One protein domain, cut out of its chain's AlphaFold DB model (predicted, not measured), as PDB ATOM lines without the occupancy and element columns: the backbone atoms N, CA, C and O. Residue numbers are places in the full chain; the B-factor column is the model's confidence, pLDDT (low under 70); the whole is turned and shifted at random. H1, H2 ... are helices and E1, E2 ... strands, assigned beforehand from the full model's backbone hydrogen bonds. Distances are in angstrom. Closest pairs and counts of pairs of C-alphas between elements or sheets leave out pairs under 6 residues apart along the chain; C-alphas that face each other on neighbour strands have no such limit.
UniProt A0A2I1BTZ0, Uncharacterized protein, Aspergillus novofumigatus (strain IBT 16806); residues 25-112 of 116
ATOM      1  N   THR A  25      24.783 -48.573 -22.538       93.31
ATOM      2  CA  THR A  25      24.319 -47.395 -23.280       93.31
ATOM      3  C   THR A  25      25.029 -47.312 -24.628       93.31
ATOM      4  O   THR A  25      26.153 -47.788 -24.777       93.31
ATOM      5  N   LYS A  26      24.402 -46.650 -25.598       93.69
ATOM      6  CA  LYS A  26      25.049 -46.198 -26.832       93.69
ATOM      7  C   LYS A  26      25.758 -44.873 -26.570       93.69
ATOM      8  O   LYS A  26      25.221 -44.015 -25.868       93.69
ATOM      9  N   VAL A  27      26.942 -44.701 -27.145       91.88
ATOM     10  CA  VAL A  27      27.735 -43.465 -27.077       91.88
ATOM     11  C   VAL A  27      28.455 -43.254 -28.405       91.88
ATOM     12  O   VAL A  27      28.633 -44.199 -29.173       91.88
ATOM     13  N   SER A  28      28.876 -42.021 -28.681       90.31
ATOM     14  CA  SER A  28      29.809 -41.777 -29.783       90.31
ATOM     15  C   SER A  28      31.177 -42.361 -29.442       90.31
ATOM     16  O   SER A  28      31.655 -42.191 -28.320       90.31
ATOM     17  N   ILE A  29      31.845 -42.968 -30.426       86.25
ATOM     18  CA  ILE A  29      33.223 -43.451 -30.264       86.25
ATOM     19  C   ILE A  29      34.189 -42.317 -29.889       86.25
ATOM     20  O   ILE A  29      35.134 -42.543 -29.146       86.25
ATOM     21  N   SER A  30      33.911 -41.079 -30.315       87.88
ATOM     22  CA  SER A  30      34.709 -39.896 -29.960       87.88
ATOM     23  C   SER A  30      34.653 -39.533 -28.472       87.88
ATOM     24  O   SER A  30      35.499 -38.785 -27.986       87.88
ATOM     25  N   HIS A  31      33.664 -40.043 -27.733       90.81
ATOM     26  CA  HIS A  31      33.581 -39.853 -26.285       90.81
ATOM     27  C   HIS A  31      34.524 -40.797 -25.528       90.81
ATOM     28  O   HIS A  31      34.776 -40.575 -24.346       90.81
ATOM     29  N   ILE A  32      35.043 -41.832 -26.200       89.06
ATOM     30  CA  ILE A  32      35.873 -42.878 -25.609       89.06
ATOM     31  C   ILE A  32      37.355 -42.544 -25.792       89.06
ATOM     32  O   ILE A  32      37.848 -42.374 -26.905       89.06
ATOM     33  N   LEU A  33      38.072 -42.494 -24.675       88.31
ATOM     34  CA  LEU A  33      39.521 -42.476 -24.610       88.31
ATOM     35  C   LEU A  33      40.043 -43.916 -24.538       88.31
ATOM     36  O   LEU A  33      39.767 -44.650 -23.584       88.31
ATOM     37  N   PHE A  34      40.825 -44.302 -25.542       83.88
ATOM     38  CA  PHE A  34      41.534 -45.580 -25.582       83.88
ATOM     39  C   PHE A  34      42.942 -45.417 -24.997       83.88
ATOM     40  O   PHE A  34      43.624 -44.434 -25.290       83.88
ATOM     41  N   ASN A  35      43.368 -46.370 -24.160       77.62
ATOM     42  CA  ASN A  35      44.726 -46.433 -23.619       77.62
ATOM     43  C   ASN A  35      45.304 -47.856 -23.817       77.62
ATOM     44  O   ASN A  35      44.789 -48.786 -23.189       77.62
ATOM     45  N   PRO A  36      46.335 -48.048 -24.666       75.62
ATOM     46  CA  PRO A  36      47.028 -47.020 -25.447       75.62
ATOM     47  C   PRO A  36      46.097 -46.355 -26.480       75.62
ATOM     48  O   PRO A  36      45.067 -46.933 -26.840       75.62
ATOM     49  N   PRO A  37      46.411 -45.125 -26.925       74.56
ATOM     50  CA  PRO A  37      45.640 -44.466 -27.972       74.56
ATOM     51  C   PRO A  37      45.601 -45.336 -29.232       74.56
ATOM     52  O   PRO A  37      46.512 -46.130 -29.479       74.56
ATOM     53  N   LEU A  38      44.540 -45.173 -30.028       71.06
ATOM     54  CA  LEU A  38      44.390 -45.896 -31.291       71.06
ATOM     55  C   LEU A  38      45.660 -45.735 -32.146       71.06
ATOM     56  O   LEU A  38      46.218 -44.631 -32.177       71.06
ATOM     57  N   PRO A  39      46.117 -46.802 -32.834       72.56
ATOM     58  CA  PRO A  39      47.271 -46.718 -33.717       72.56
ATOM     59  C   PRO A  39      47.103 -45.548 -34.687       72.56
ATOM     60  O   PRO A  39      46.094 -45.462 -35.386       72.56
ATOM     61  N   GLN A  40      48.074 -44.633 -34.699       67.25
ATOM     62  CA  GLN A  40      48.065 -43.504 -35.636       67.25
ATOM     63  C   GLN A  40      48.341 -43.983 -37.067       67.25
ATOM     64  O   GLN A  40      47.758 -43.457 -38.013       67.25
ATOM     65  N   ASP A  41      49.147 -45.040 -37.203       74.44
ATOM     66  CA  ASP A  41      49.444 -45.694 -38.473       74.44
ATOM     67  C   ASP A  41      48.473 -46.850 -38.707       74.44
ATOM     68  O   ASP A  41      48.692 -47.994 -38.300       74.44
ATOM     69  N   LEU A  42      47.355 -46.535 -39.354       75.50
ATOM     70  CA  LEU A  42      46.430 -47.544 -39.849       75.50
ATOM     71  C   LEU A  42      46.930 -48.062 -41.202       75.50
ATOM     72  O   LEU A  42      47.098 -47.292 -42.147       75.50
ATOM     73  N   ASP A  43      47.129 -49.377 -41.317       84.12
ATOM     74  CA  ASP A  43      47.402 -50.009 -42.610       84.12
ATOM     75  C   ASP A  43      46.153 -49.898 -43.495       84.12
ATOM     76  O   ASP A  43      45.155 -50.593 -43.290       84.12
ATOM     77  N   LEU A  44      46.219 -49.009 -44.489       85.25
ATOM     78  CA  LEU A  44      45.135 -48.742 -45.435       85.25
ATOM     79  C   LEU A  44      44.646 -50.021 -46.131       85.25
ATOM     80  O   LEU A  44      43.447 -50.173 -46.357       85.25
ATOM     81  N   LYS A  45      45.544 -50.976 -46.408       88.62
ATOM     82  CA  LYS A  45      45.180 -52.245 -47.043       88.62
ATOM     83  C   LYS A  45      44.334 -53.110 -46.109       88.62
ATOM     84  O   LYS A  45      43.331 -53.681 -46.540       88.62
ATOM     85  N   ASN A  46      44.702 -53.169 -44.829       85.88
ATOM     86  CA  ASN A  46      43.902 -53.855 -43.815       85.88
ATOM     87  C   ASN A  46      42.565 -53.146 -43.585       85.88
ATOM     88  O   ASN A  46      41.547 -53.816 -43.430       85.88
ATOM     89  N   LEU A  47      42.533 -51.809 -43.604       86.94
ATOM     90  CA  LEU A  47      41.285 -51.050 -43.485       86.94
ATOM     91  C   LEU A  47      40.314 -51.356 -44.625       86.94
ATOM     92  O   LEU A  47      39.138 -51.605 -44.364       86.94
ATOM     93  N   ASP A  48      40.780 -51.366 -45.871       89.88
ATOM     94  CA  ASP A  48      39.921 -51.683 -47.012       89.88
ATOM     95  C   ASP A  48      39.421 -53.132 -46.957       89.88
ATOM     96  O   ASP A  48      38.233 -53.385 -47.178       89.88
ATOM     97  N   GLN A  49      40.272 -54.075 -46.543       90.06
ATOM     98  CA  GLN A  49      39.853 -55.458 -46.318       90.06
ATOM     99  C   GLN A  49      38.793 -55.566 -45.211       90.06
ATOM    100  O   GLN A  49      37.785 -56.254 -45.384       90.06
ATOM    101  N   LEU A  50      38.976 -54.867 -44.087       87.44
ATOM    102  CA  LEU A  50      37.991 -54.822 -43.006       87.44
ATOM    103  C   LEU A  50      36.672 -54.212 -43.487       87.44
ATOM    104  O   LEU A  50      35.610 -54.769 -43.211       87.44
ATOM    105  N   ARG A  51      36.714 -53.121 -44.262       87.94
ATOM    106  CA  ARG A  51      35.514 -52.509 -44.855       87.94
ATOM    107  C   ARG A  51      34.751 -53.500 -45.724       87.94
ATOM    108  O   ARG A  51      33.531 -53.587 -45.593       87.94
ATOM    109  N   GLU A  52      35.438 -54.270 -46.564       91.25
ATOM    110  CA  GLU A  52      34.794 -55.313 -47.364       91.25
ATOM    111  C   GLU A  52      34.157 -56.407 -46.504       91.25
ATOM    112  O   GLU A  52      33.032 -56.830 -46.785       91.25
ATOM    113  N   ILE A  53      34.854 -56.863 -45.460       88.44
ATOM    114  CA  ILE A  53      34.348 -57.879 -44.531       88.44
ATOM    115  C   ILE A  53      33.076 -57.372 -43.848       88.44
ATOM    116  O   ILE A  53      32.061 -58.067 -43.870       88.44
ATOM    117  N   PHE A  54      33.087 -56.154 -43.306       86.62
ATOM    118  CA  PHE A  54      31.912 -55.563 -42.663       86.62
ATOM    119  C   PHE A  54      30.772 -55.297 -43.647       86.62
ATOM    120  O   PHE A  54      29.603 -55.452 -43.288       86.62
ATOM    121  N   TYR A  55      31.079 -54.936 -44.894       87.00
ATOM    122  CA  TYR A  55      30.065 -54.762 -45.929       87.00
ATOM    123  C   TYR A  55      29.366 -56.087 -46.264       87.00
ATOM    124  O   TYR A  55      28.136 -56.135 -46.327       87.00
ATOM    125  N   LYS A  56      30.140 -57.169 -46.432       89.06
ATOM    126  CA  LYS A  56      29.639 -58.512 -46.773       89.06
ATOM    127  C   LYS A  56      28.910 -59.175 -45.599       89.06
ATOM    128  O   LYS A  56      27.811 -59.692 -45.777       89.06
ATOM    129  N   ASN A  57      29.495 -59.124 -44.402       83.62
ATOM    130  CA  ASN A  57      29.032 -59.877 -43.231       83.62
ATOM    131  C   ASN A  57      28.102 -59.083 -42.306       83.62
ATOM    132  O   ASN A  57      27.573 -59.652 -41.356       83.62
ATOM    133  N   ARG A  58      27.877 -57.794 -42.603       79.06
ATOM    134  CA  ARG A  58      27.233 -56.807 -41.721       79.06
ATOM    135  C   ARG A  58      28.045 -56.547 -40.445       79.06
ATOM    136  O   ARG A  58      28.938 -57.298 -40.063       79.06
ATOM    137  N   CYS A  59      27.750 -55.426 -39.793       77.44
ATOM    138  CA  CYS A  59      28.349 -55.074 -38.511       77.44
ATOM    139  C   CYS A  59      27.395 -55.462 -37.376       77.44
ATOM    140  O   CYS A  59      26.278 -54.952 -37.298       77.44
ATOM    141  N   HIS A  60      27.840 -56.337 -36.475       79.44
ATOM    142  CA  HIS A  60      27.071 -56.752 -35.300       79.44
ATOM    143  C   HIS A  60      27.356 -55.852 -34.090       79.44
ATOM    144  O   HIS A  60      27.588 -56.340 -32.990       79.44
ATOM    145  N   GLN A  61      27.338 -54.530 -34.283       73.62
ATOM    146  CA  GLN A  61      27.688 -53.539 -33.248       73.62
ATOM    147  C   GLN A  61      26.843 -53.627 -31.963       73.62
ATOM    148  O   GLN A  61      27.226 -53.092 -30.932       73.62
ATOM    149  N   LEU A  62      25.671 -54.261 -32.046       80.75
ATOM    150  CA  LEU A  62      24.731 -54.451 -30.940       80.75
ATOM    151  C   LEU A  62      24.882 -55.813 -30.242       80.75
ATOM    152  O   LEU A  62      24.135 -56.098 -29.309       80.75
ATOM    153  N   ASN A  63      25.793 -56.671 -30.713       81.19
ATOM    154  CA  ASN A  63      26.108 -57.911 -30.016       81.19
ATOM    155  C   ASN A  63      26.899 -57.587 -28.742       81.19
ATOM    156  O   ASN A  63      27.843 -56.798 -28.787       81.19
ATOM    157  N   VAL A  64      26.542 -58.240 -27.637       77.94
ATOM    158  CA  VAL A  64      27.184 -58.074 -26.328       77.94
ATOM    159  C   VAL A  64      28.689 -58.343 -26.379       77.94
ATOM    160  O   VAL A  64      29.446 -57.670 -25.685       77.94
ATOM    161  N   ASP A  65      29.130 -59.249 -27.258       78.56
ATOM    162  CA  ASP A  65      30.550 -59.565 -27.460       78.56
ATOM    163  C   ASP A  65      31.350 -58.379 -28.023       78.56
ATOM    164  O   ASP A  65      32.561 -58.304 -27.846       78.56
ATOM    165  N   ASN A  66      30.669 -57.437 -28.680       80.38
ATOM    166  CA  ASN A  66      31.264 -56.236 -29.267       80.38
ATOM    167  C   ASN A  66      31.102 -55.000 -28.363       80.38
ATOM    168  O   ASN A  66      31.400 -53.881 -28.786       80.38
ATOM    169  N   HIS A  67      30.601 -55.162 -27.131       85.88
ATOM    170  CA  HIS A  67      30.491 -54.060 -26.182       85.88
ATOM    171  C   HIS A  67      31.860 -53.691 -25.613       85.88
ATOM    172  O   HIS A  67      32.620 -54.540 -25.153       85.88
ATOM    173  N   ILE A  68      32.141 -52.389 -25.571       85.12
ATOM    174  CA  ILE A  68      33.368 -51.866 -24.974       85.12
ATOM    175  C   ILE A  68      33.103 -51.599 -23.485       85.12
ATOM    176  O   ILE A  68      32.258 -50.757 -23.168       85.12
ATOM    177  N   PRO A  69      33.794 -52.276 -22.550       87.62
ATOM    178  CA  PRO A  69      33.687 -51.959 -21.132       87.62
ATOM    179  C   PRO A  69      34.320 -50.590 -20.850       87.62
ATOM    180  O   PRO A  69      35.475 -50.342 -21.200       87.62
ATOM    181  N   ILE A  70      33.565 -49.715 -20.186       88.38
ATOM    182  CA  ILE A  70      33.967 -48.341 -19.865       88.38
ATOM    183  C   ILE A  70      34.036 -48.145 -18.350       88.38
ATOM    184  O   ILE A  70      33.170 -48.619 -17.612       88.38
ATOM    185  N   ILE A  71      35.037 -47.390 -17.899       85.25
ATOM    186  CA  ILE A  71      35.120 -46.832 -16.547       85.25
ATOM    187  C   ILE A  71      34.770 -45.343 -16.618       85.25
ATOM    188  O   ILE A  71      35.249 -44.624 -17.494       85.25
ATOM    189  N   MET A  72      33.943 -44.879 -15.681       87.06
ATOM    190  CA  MET A  72      33.602 -43.465 -15.506       87.06
ATOM    191  C   MET A  72      33.284 -43.171 -14.035       87.06
ATOM    192  O   MET A  72      33.026 -44.098 -13.260       87.06
ATOM    193  N   SER A  73      33.282 -41.896 -13.640       88.88
ATOM    194  CA  SER A  73      32.846 -41.517 -12.295       88.88
ATOM    195  C   SER A  73      31.317 -41.573 -12.164       88.88
ATOM    196  O   SER A  73      30.574 -41.451 -13.141       88.88
ATOM    197  N   GLN A  74      30.818 -41.719 -10.934       89.00
ATOM    198  CA  GLN A  74      29.375 -41.679 -10.672       89.00
ATOM    199  C   GLN A  74      28.761 -40.307 -11.005       89.00
ATOM    200  O   GLN A  74      27.610 -40.245 -11.437       89.00
ATOM    201  N   GLY A  75      29.522 -39.221 -10.833       91.31
ATOM    202  CA  GLY A  75      29.083 -37.867 -11.177       91.31
ATOM    203  C   GLY A  75      28.889 -37.688 -12.682       91.31
ATOM    204  O   GLY A  75      27.871 -37.138 -13.097       91.31
ATOM    205  N   ASP A  76      29.805 -38.227 -13.491       91.00
ATOM    206  CA  ASP A  76      29.706 -38.186 -14.957       91.00
ATOM    207  C   ASP A  76      28.467 -38.932 -15.454       91.00
ATOM    208  O   ASP A  76      27.714 -38.421 -16.285       91.00
ATOM    209  N   LEU A  77      28.214 -40.120 -14.897       92.06
ATOM    210  CA  LEU A  77      27.017 -40.897 -15.199       92.06
ATOM    211  C   LEU A  77      25.741 -40.133 -14.825       92.06
ATOM    212  O   LEU A  77      24.810 -40.063 -15.625       92.06
ATOM    213  N   ALA A  78      25.686 -39.571 -13.614       93.19
ATOM    214  CA  ALA A  78      24.522 -38.827 -13.143       93.19
ATOM    215  C   ALA A  78      24.247 -37.597 -14.022       93.19
ATOM    216  O   ALA A  78      23.101 -37.360 -14.401       93.19
ATOM    217  N   GLY A  79      25.297 -36.864 -14.404       94.06
ATOM    218  CA  GLY A  79      25.200 -35.734 -15.324       94.06
ATOM    219  C   GLY A  79      24.680 -36.147 -16.701       94.06
ATOM    220  O   GLY A  79      23.756 -35.525 -17.220       94.06
ATOM    221  N   ALA A  80      25.204 -37.234 -17.273       94.25
ATOM    222  CA  ALA A  80      24.756 -37.736 -18.571       94.25
ATOM    223  C   ALA A  80      23.290 -38.205 -18.550       94.25
ATOM    224  O   ALA A  80      22.527 -37.890 -19.466       94.25
ATOM    225  N   LEU A  81      22.877 -38.916 -17.495       95.06
ATOM    226  CA  LEU A  81      21.490 -39.350 -17.302       95.06
ATOM    227  C   LEU A  81      20.539 -38.158 -17.169       95.06
ATOM    228  O   LEU A  81      19.488 -38.140 -17.811       95.06
ATOM    229  N   TRP A  82      20.927 -37.153 -16.383       95.06
ATOM    230  CA  TRP A  82      20.154 -35.927 -16.206       95.06
ATOM    231  C   TRP A  82      19.990 -35.164 -17.523       95.06
ATOM    232  O   TRP A  82      18.870 -34.846 -17.916       95.06
ATOM    233  N   ASN A  83      21.093 -34.938 -18.243       93.75
ATOM    234  CA  ASN A  83      21.099 -34.191 -19.504       93.75
ATOM    235  C   ASN A  83      20.219 -34.837 -20.578       93.75
ATOM    236  O   ASN A  83      19.593 -34.137 -21.370       93.75
ATOM    237  N   MET A  84      20.157 -36.170 -20.594       93.75
ATOM    238  CA  MET A  84      19.359 -36.923 -21.562       93.75
ATOM    239  C   MET A  84      17.943 -37.244 -21.068       93.75
ATOM    240  O   MET A  84      17.178 -37.863 -21.805       93.75
ATOM    241  N   ASN A  85      17.585 -36.845 -19.841       94.25
ATOM    242  CA  ASN A  85      16.334 -37.222 -19.176       94.25
ATOM    243  C   ASN A  85      16.092 -38.750 -19.189       94.25
ATOM    244  O   ASN A  85      14.988 -39.234 -19.445       94.25
ATOM    245  N   VAL A  86      17.154 -39.523 -18.944       94.38
ATOM    246  CA  VAL A  86      17.138 -40.990 -18.944       94.38
ATOM    247  C   VAL A  86      17.241 -41.493 -17.510       94.38
ATOM    248  O   VAL A  86      18.111 -41.082 -16.748       94.38
ATOM    249  N   SER A  87      16.375 -42.433 -17.130       93.06
ATOM    250  CA  SER A  87      16.506 -43.114 -15.837       93.06
ATOM    251  C   SER A  87      17.628 -44.154 -15.876       93.06
ATOM    252  O   SER A  87      17.788 -44.861 -16.870       93.06
ATOM    253  N   GLN A  88      18.347 -44.342 -14.766       91.06
ATOM    254  CA  GLN A  88      19.385 -45.379 -14.674       91.06
ATOM    255  C   GLN A  88      18.843 -46.789 -14.984       91.06
ATOM    256  O   GLN A  88      19.545 -47.616 -15.554       91.06
ATOM    257  N   ARG A  89      17.566 -47.058 -14.679       91.44
ATOM    258  CA  ARG A  89      16.911 -48.341 -14.975       91.44
ATOM    259  C   ARG A  89      16.846 -48.647 -16.474       91.44
ATOM    260  O   ARG A  89      16.866 -49.817 -16.842       91.44
ATOM    261  N   ALA A  90      16.807 -47.627 -17.333       92.06
ATOM    262  CA  ALA A  90      16.814 -47.810 -18.784       92.06
ATOM    263  C   ALA A  90      18.127 -48.436 -19.296       92.06
ATOM    264  O   ALA A  90      18.131 -49.053 -20.355       92.06
ATOM    265  N   LEU A  91      19.219 -48.336 -18.529       91.94
ATOM    266  CA  LEU A  91      20.507 -48.956 -18.862       91.94
ATOM    267  C   LEU A  91      20.514 -50.481 -18.667       91.94
ATOM    268  O   LEU A  91      21.443 -51.153 -19.106       91.94
ATOM    269  N   LEU A  92      19.506 -51.039 -17.990       90.69
ATOM    270  CA  LEU A  92      19.425 -52.462 -17.641       90.69
ATOM    271  C   LEU A  92      18.562 -53.273 -18.624       90.69
ATOM    272  O   LEU A  92      18.108 -54.367 -18.287       90.69
ATOM    273  N   THR A  93      18.289 -52.741 -19.818       86.81
ATOM    274  CA  THR A  93      17.553 -53.475 -20.855       86.81
ATOM    275  C   THR A  93      18.430 -54.541 -21.516       86.81
ATOM    276  O   THR A  93      19.618 -54.331 -21.746       86.81
ATOM    277  N   ASN A  94      17.819 -55.682 -21.841       82.06
ATOM    278  CA  ASN A  94      18.447 -56.740 -22.636       82.06
ATOM    279  C   ASN A  94      18.180 -56.573 -24.140       82.06
ATOM    280  O   ASN A  94      18.737 -57.329 -24.928       82.06
ATOM    281  N   ASP A  95      17.319 -55.628 -24.537       86.56
ATOM    282  CA  ASP A  95      17.038 -55.335 -25.944       86.56
ATOM    283  C   ASP A  95      18.040 -54.290 -26.471       86.56
ATOM    284  O   ASP A  95      17.966 -53.114 -26.087       86.56
ATOM    285  N   PRO A  96      18.955 -54.664 -27.386       83.06
ATOM    286  CA  PRO A  96      19.953 -53.743 -27.919       83.06
ATOM    287  C   PRO A  96      19.350 -52.561 -28.697       83.06
ATOM    288  O   PRO A  96      19.944 -51.477 -28.783       83.06
ATOM    289  N   HIS A  97      18.145 -52.726 -29.247       86.12
ATOM    290  CA  HIS A  97      17.443 -51.655 -29.950       86.12
ATOM    291  C   HIS A  97      16.918 -50.589 -28.982       86.12
ATOM    292  O   HIS A  97      16.874 -49.417 -29.351       86.12
ATOM    293  N   GLN A  98      16.644 -50.964 -27.730       90.06
ATOM    294  CA  GLN A  98      16.140 -50.075 -26.677       90.06
ATOM    295  C   GLN A  98      17.233 -49.450 -25.810       90.06
ATOM    296  O   GLN A  98      16.925 -48.638 -24.939       90.06
ATOM    297  N   LEU A  99      18.504 -49.800 -26.038       90.94
ATOM    298  CA  LEU A  99      19.612 -49.171 -25.325       90.94
ATOM    299  C   LEU A  99      19.564 -47.650 -25.515       90.94
ATOM    300  O   LEU A  99      19.581 -47.202 -26.676       90.94
ATOM    301  N   PRO A 100      19.527 -46.870 -24.416       93.81
ATOM    302  CA  PRO A 100      19.509 -45.422 -24.499       93.81
ATOM    303  C   PRO A 100      20.833 -44.920 -25.067       93.81
ATOM    304  O   PRO A 100      21.858 -45.599 -24.995       93.81
ATOM    305  N   GLN A 101      20.805 -43.724 -25.643       94.00
ATOM    306  CA  GLN A 101      22.009 -43.028 -26.067       94.00
ATOM    307  C   GLN A 101      22.330 -41.941 -25.050       94.00
ATOM    308  O   GLN A 101      21.518 -41.046 -24.824       94.00
ATOM    309  N   LEU A 102      23.513 -42.023 -24.453       94.44
ATOM    310  CA  LEU A 102      24.024 -41.014 -23.537       94.44
ATOM    311  C   LEU A 102      25.083 -40.157 -24.230       94.44
ATOM    312  O   LEU A 102      25.823 -40.621 -25.103       94.44
ATOM    313  N   GLN A 103      25.139 -38.887 -23.840       92.94
ATOM    314  CA  GLN A 103      26.127 -37.937 -24.334       92.94
ATOM    315  C   GLN A 103      27.142 -37.625 -23.242       92.94
ATOM    316  O   GLN A 103      26.788 -37.435 -22.080       92.94
ATOM    317  N   PHE A 104      28.402 -37.576 -23.653       91.69
ATOM    318  CA  PHE A 104      29.559 -37.307 -22.816       91.69
ATOM    319  C   PHE A 104      30.492 -36.374 -23.588       91.69
ATOM    320  O   PHE A 104      30.379 -36.243 -24.808       91.69
ATOM    321  N   MET A 105      31.422 -35.734 -22.893       88.69
ATOM    322  CA  MET A 105      32.477 -34.949 -23.522       88.69
ATOM    323  C   MET A 105      33.492 -35.875 -24.204       88.69
ATOM    324  O   MET A 105      33.649 -37.044 -23.838       88.69
ATOM    325  N   ALA A 106      34.198 -35.350 -25.207       86.81
ATOM    326  CA  ALA A 106      35.246 -36.096 -25.895       86.81
ATOM    327  C   ALA A 106      36.316 -36.579 -24.899       86.81
ATOM    328  O   ALA A 106      36.822 -35.793 -24.099       86.81
ATOM    329  N   GLY A 107      36.635 -37.873 -24.941       82.06
ATOM    330  CA  GLY A 107      37.609 -38.505 -24.045       82.06
ATOM    331  C   GLY A 107      37.185 -38.653 -22.576       82.06
ATOM    332  O   GLY A 107      38.011 -39.050 -21.760       82.06
ATOM    333  N   GLN A 108      35.930 -38.360 -22.219       87.31
ATOM    334  CA  GLN A 108      35.440 -38.496 -20.839       87.31
ATOM    335  C   GLN A 108      35.260 -39.964 -20.419       87.31
ATOM    336  O   GLN A 108      35.325 -40.284 -19.235       87.31
ATOM    337  N   LEU A 109      35.021 -40.863 -21.377       90.31
ATOM    338  CA  LEU A 109      34.834 -42.286 -21.115       90.31
ATOM    339  C   LEU A 109      36.154 -43.027 -21.275       90.31
ATOM    340  O   LEU A 109      36.705 -43.053 -22.368       90.31
ATOM    341  N   GLN A 110      36.644 -43.689 -20.232       88.94
ATOM    342  CA  GLN A 110      37.872 -44.471 -20.343       88.94
ATOM    343  C   GLN A 110      37.553 -45.922 -20.711       88.94
ATOM    344  O   GLN A 110      36.871 -46.620 -19.957       88.94
ATOM    345  N   ALA A 111      38.070 -46.399 -21.845       86.38
ATOM    346  CA  ALA A 111      37.985 -47.814 -22.189       86.38
ATOM    347  C   ALA A 111      38.830 -48.655 -21.222       86.38
ATOM    348  O   ALA A 111      40.000 -48.358 -20.982       86.38
ATOM    349  N   LEU A 112      38.233 -49.716 -20.669       78.56
ATOM    350  CA  LEU A 112      38.908 -50.627 -19.742       78.56
ATOM    351  C   LEU A 112      39.876 -51.559 -20.497       78.56
ATOM    352  O   LEU A 112      40.940 -51.887 -19.976       78.56
TER     353      LEU A 112
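AT A GLANCE: This is residues 25 to 112 of the 116 residues of an uncharacterized protein of Aspergillus novofumigatus (strain IBT 16806) (UniProt A0A2I1BTZ0). The domain has little regular structure: a body of loops with H2 and H3 at one end and, at the other, an open loop through H1, of which residues 37 to 50 and 52 to 58 stick out. Residues 32 to 33 and 70 to 71 pair briefly with E1. The 88 printed residues, mostly helix by class, have H1, H2, H3 and E1 in order, with only 32 in named elements. The whole is loose, with a radius of gyration of the C-alphas of 15.3 A, spanning 43 by 28 by 18 A.

HOW THE PARTS SIT: H1, residues 44 to 57, is apart from H2, residues 74 to 83. H3, residues 88 to 92, is close to H2 but not clearly touching; the closest C-alphas, Leu 81 and Gln 88, are 6.9 A apart. Every O i to N i+4 pair in H1 and H2 is within hydrogen-bond range; H3 has 0 of 1, but 2 of 2 O i to N i+3 pairs.

IN THESE COORDINATES: H1 runs 19.7 A from C-alpha 44 at (45.135, -48.742, -45.435). E1, residues 109 to 111, ends at (37.985, -47.814, -22.189).

THE WHOLE: The printed part has no cut. Links H1 to H2 and H3 to E1 are long. Residue 40 is under 70 in pLDDT.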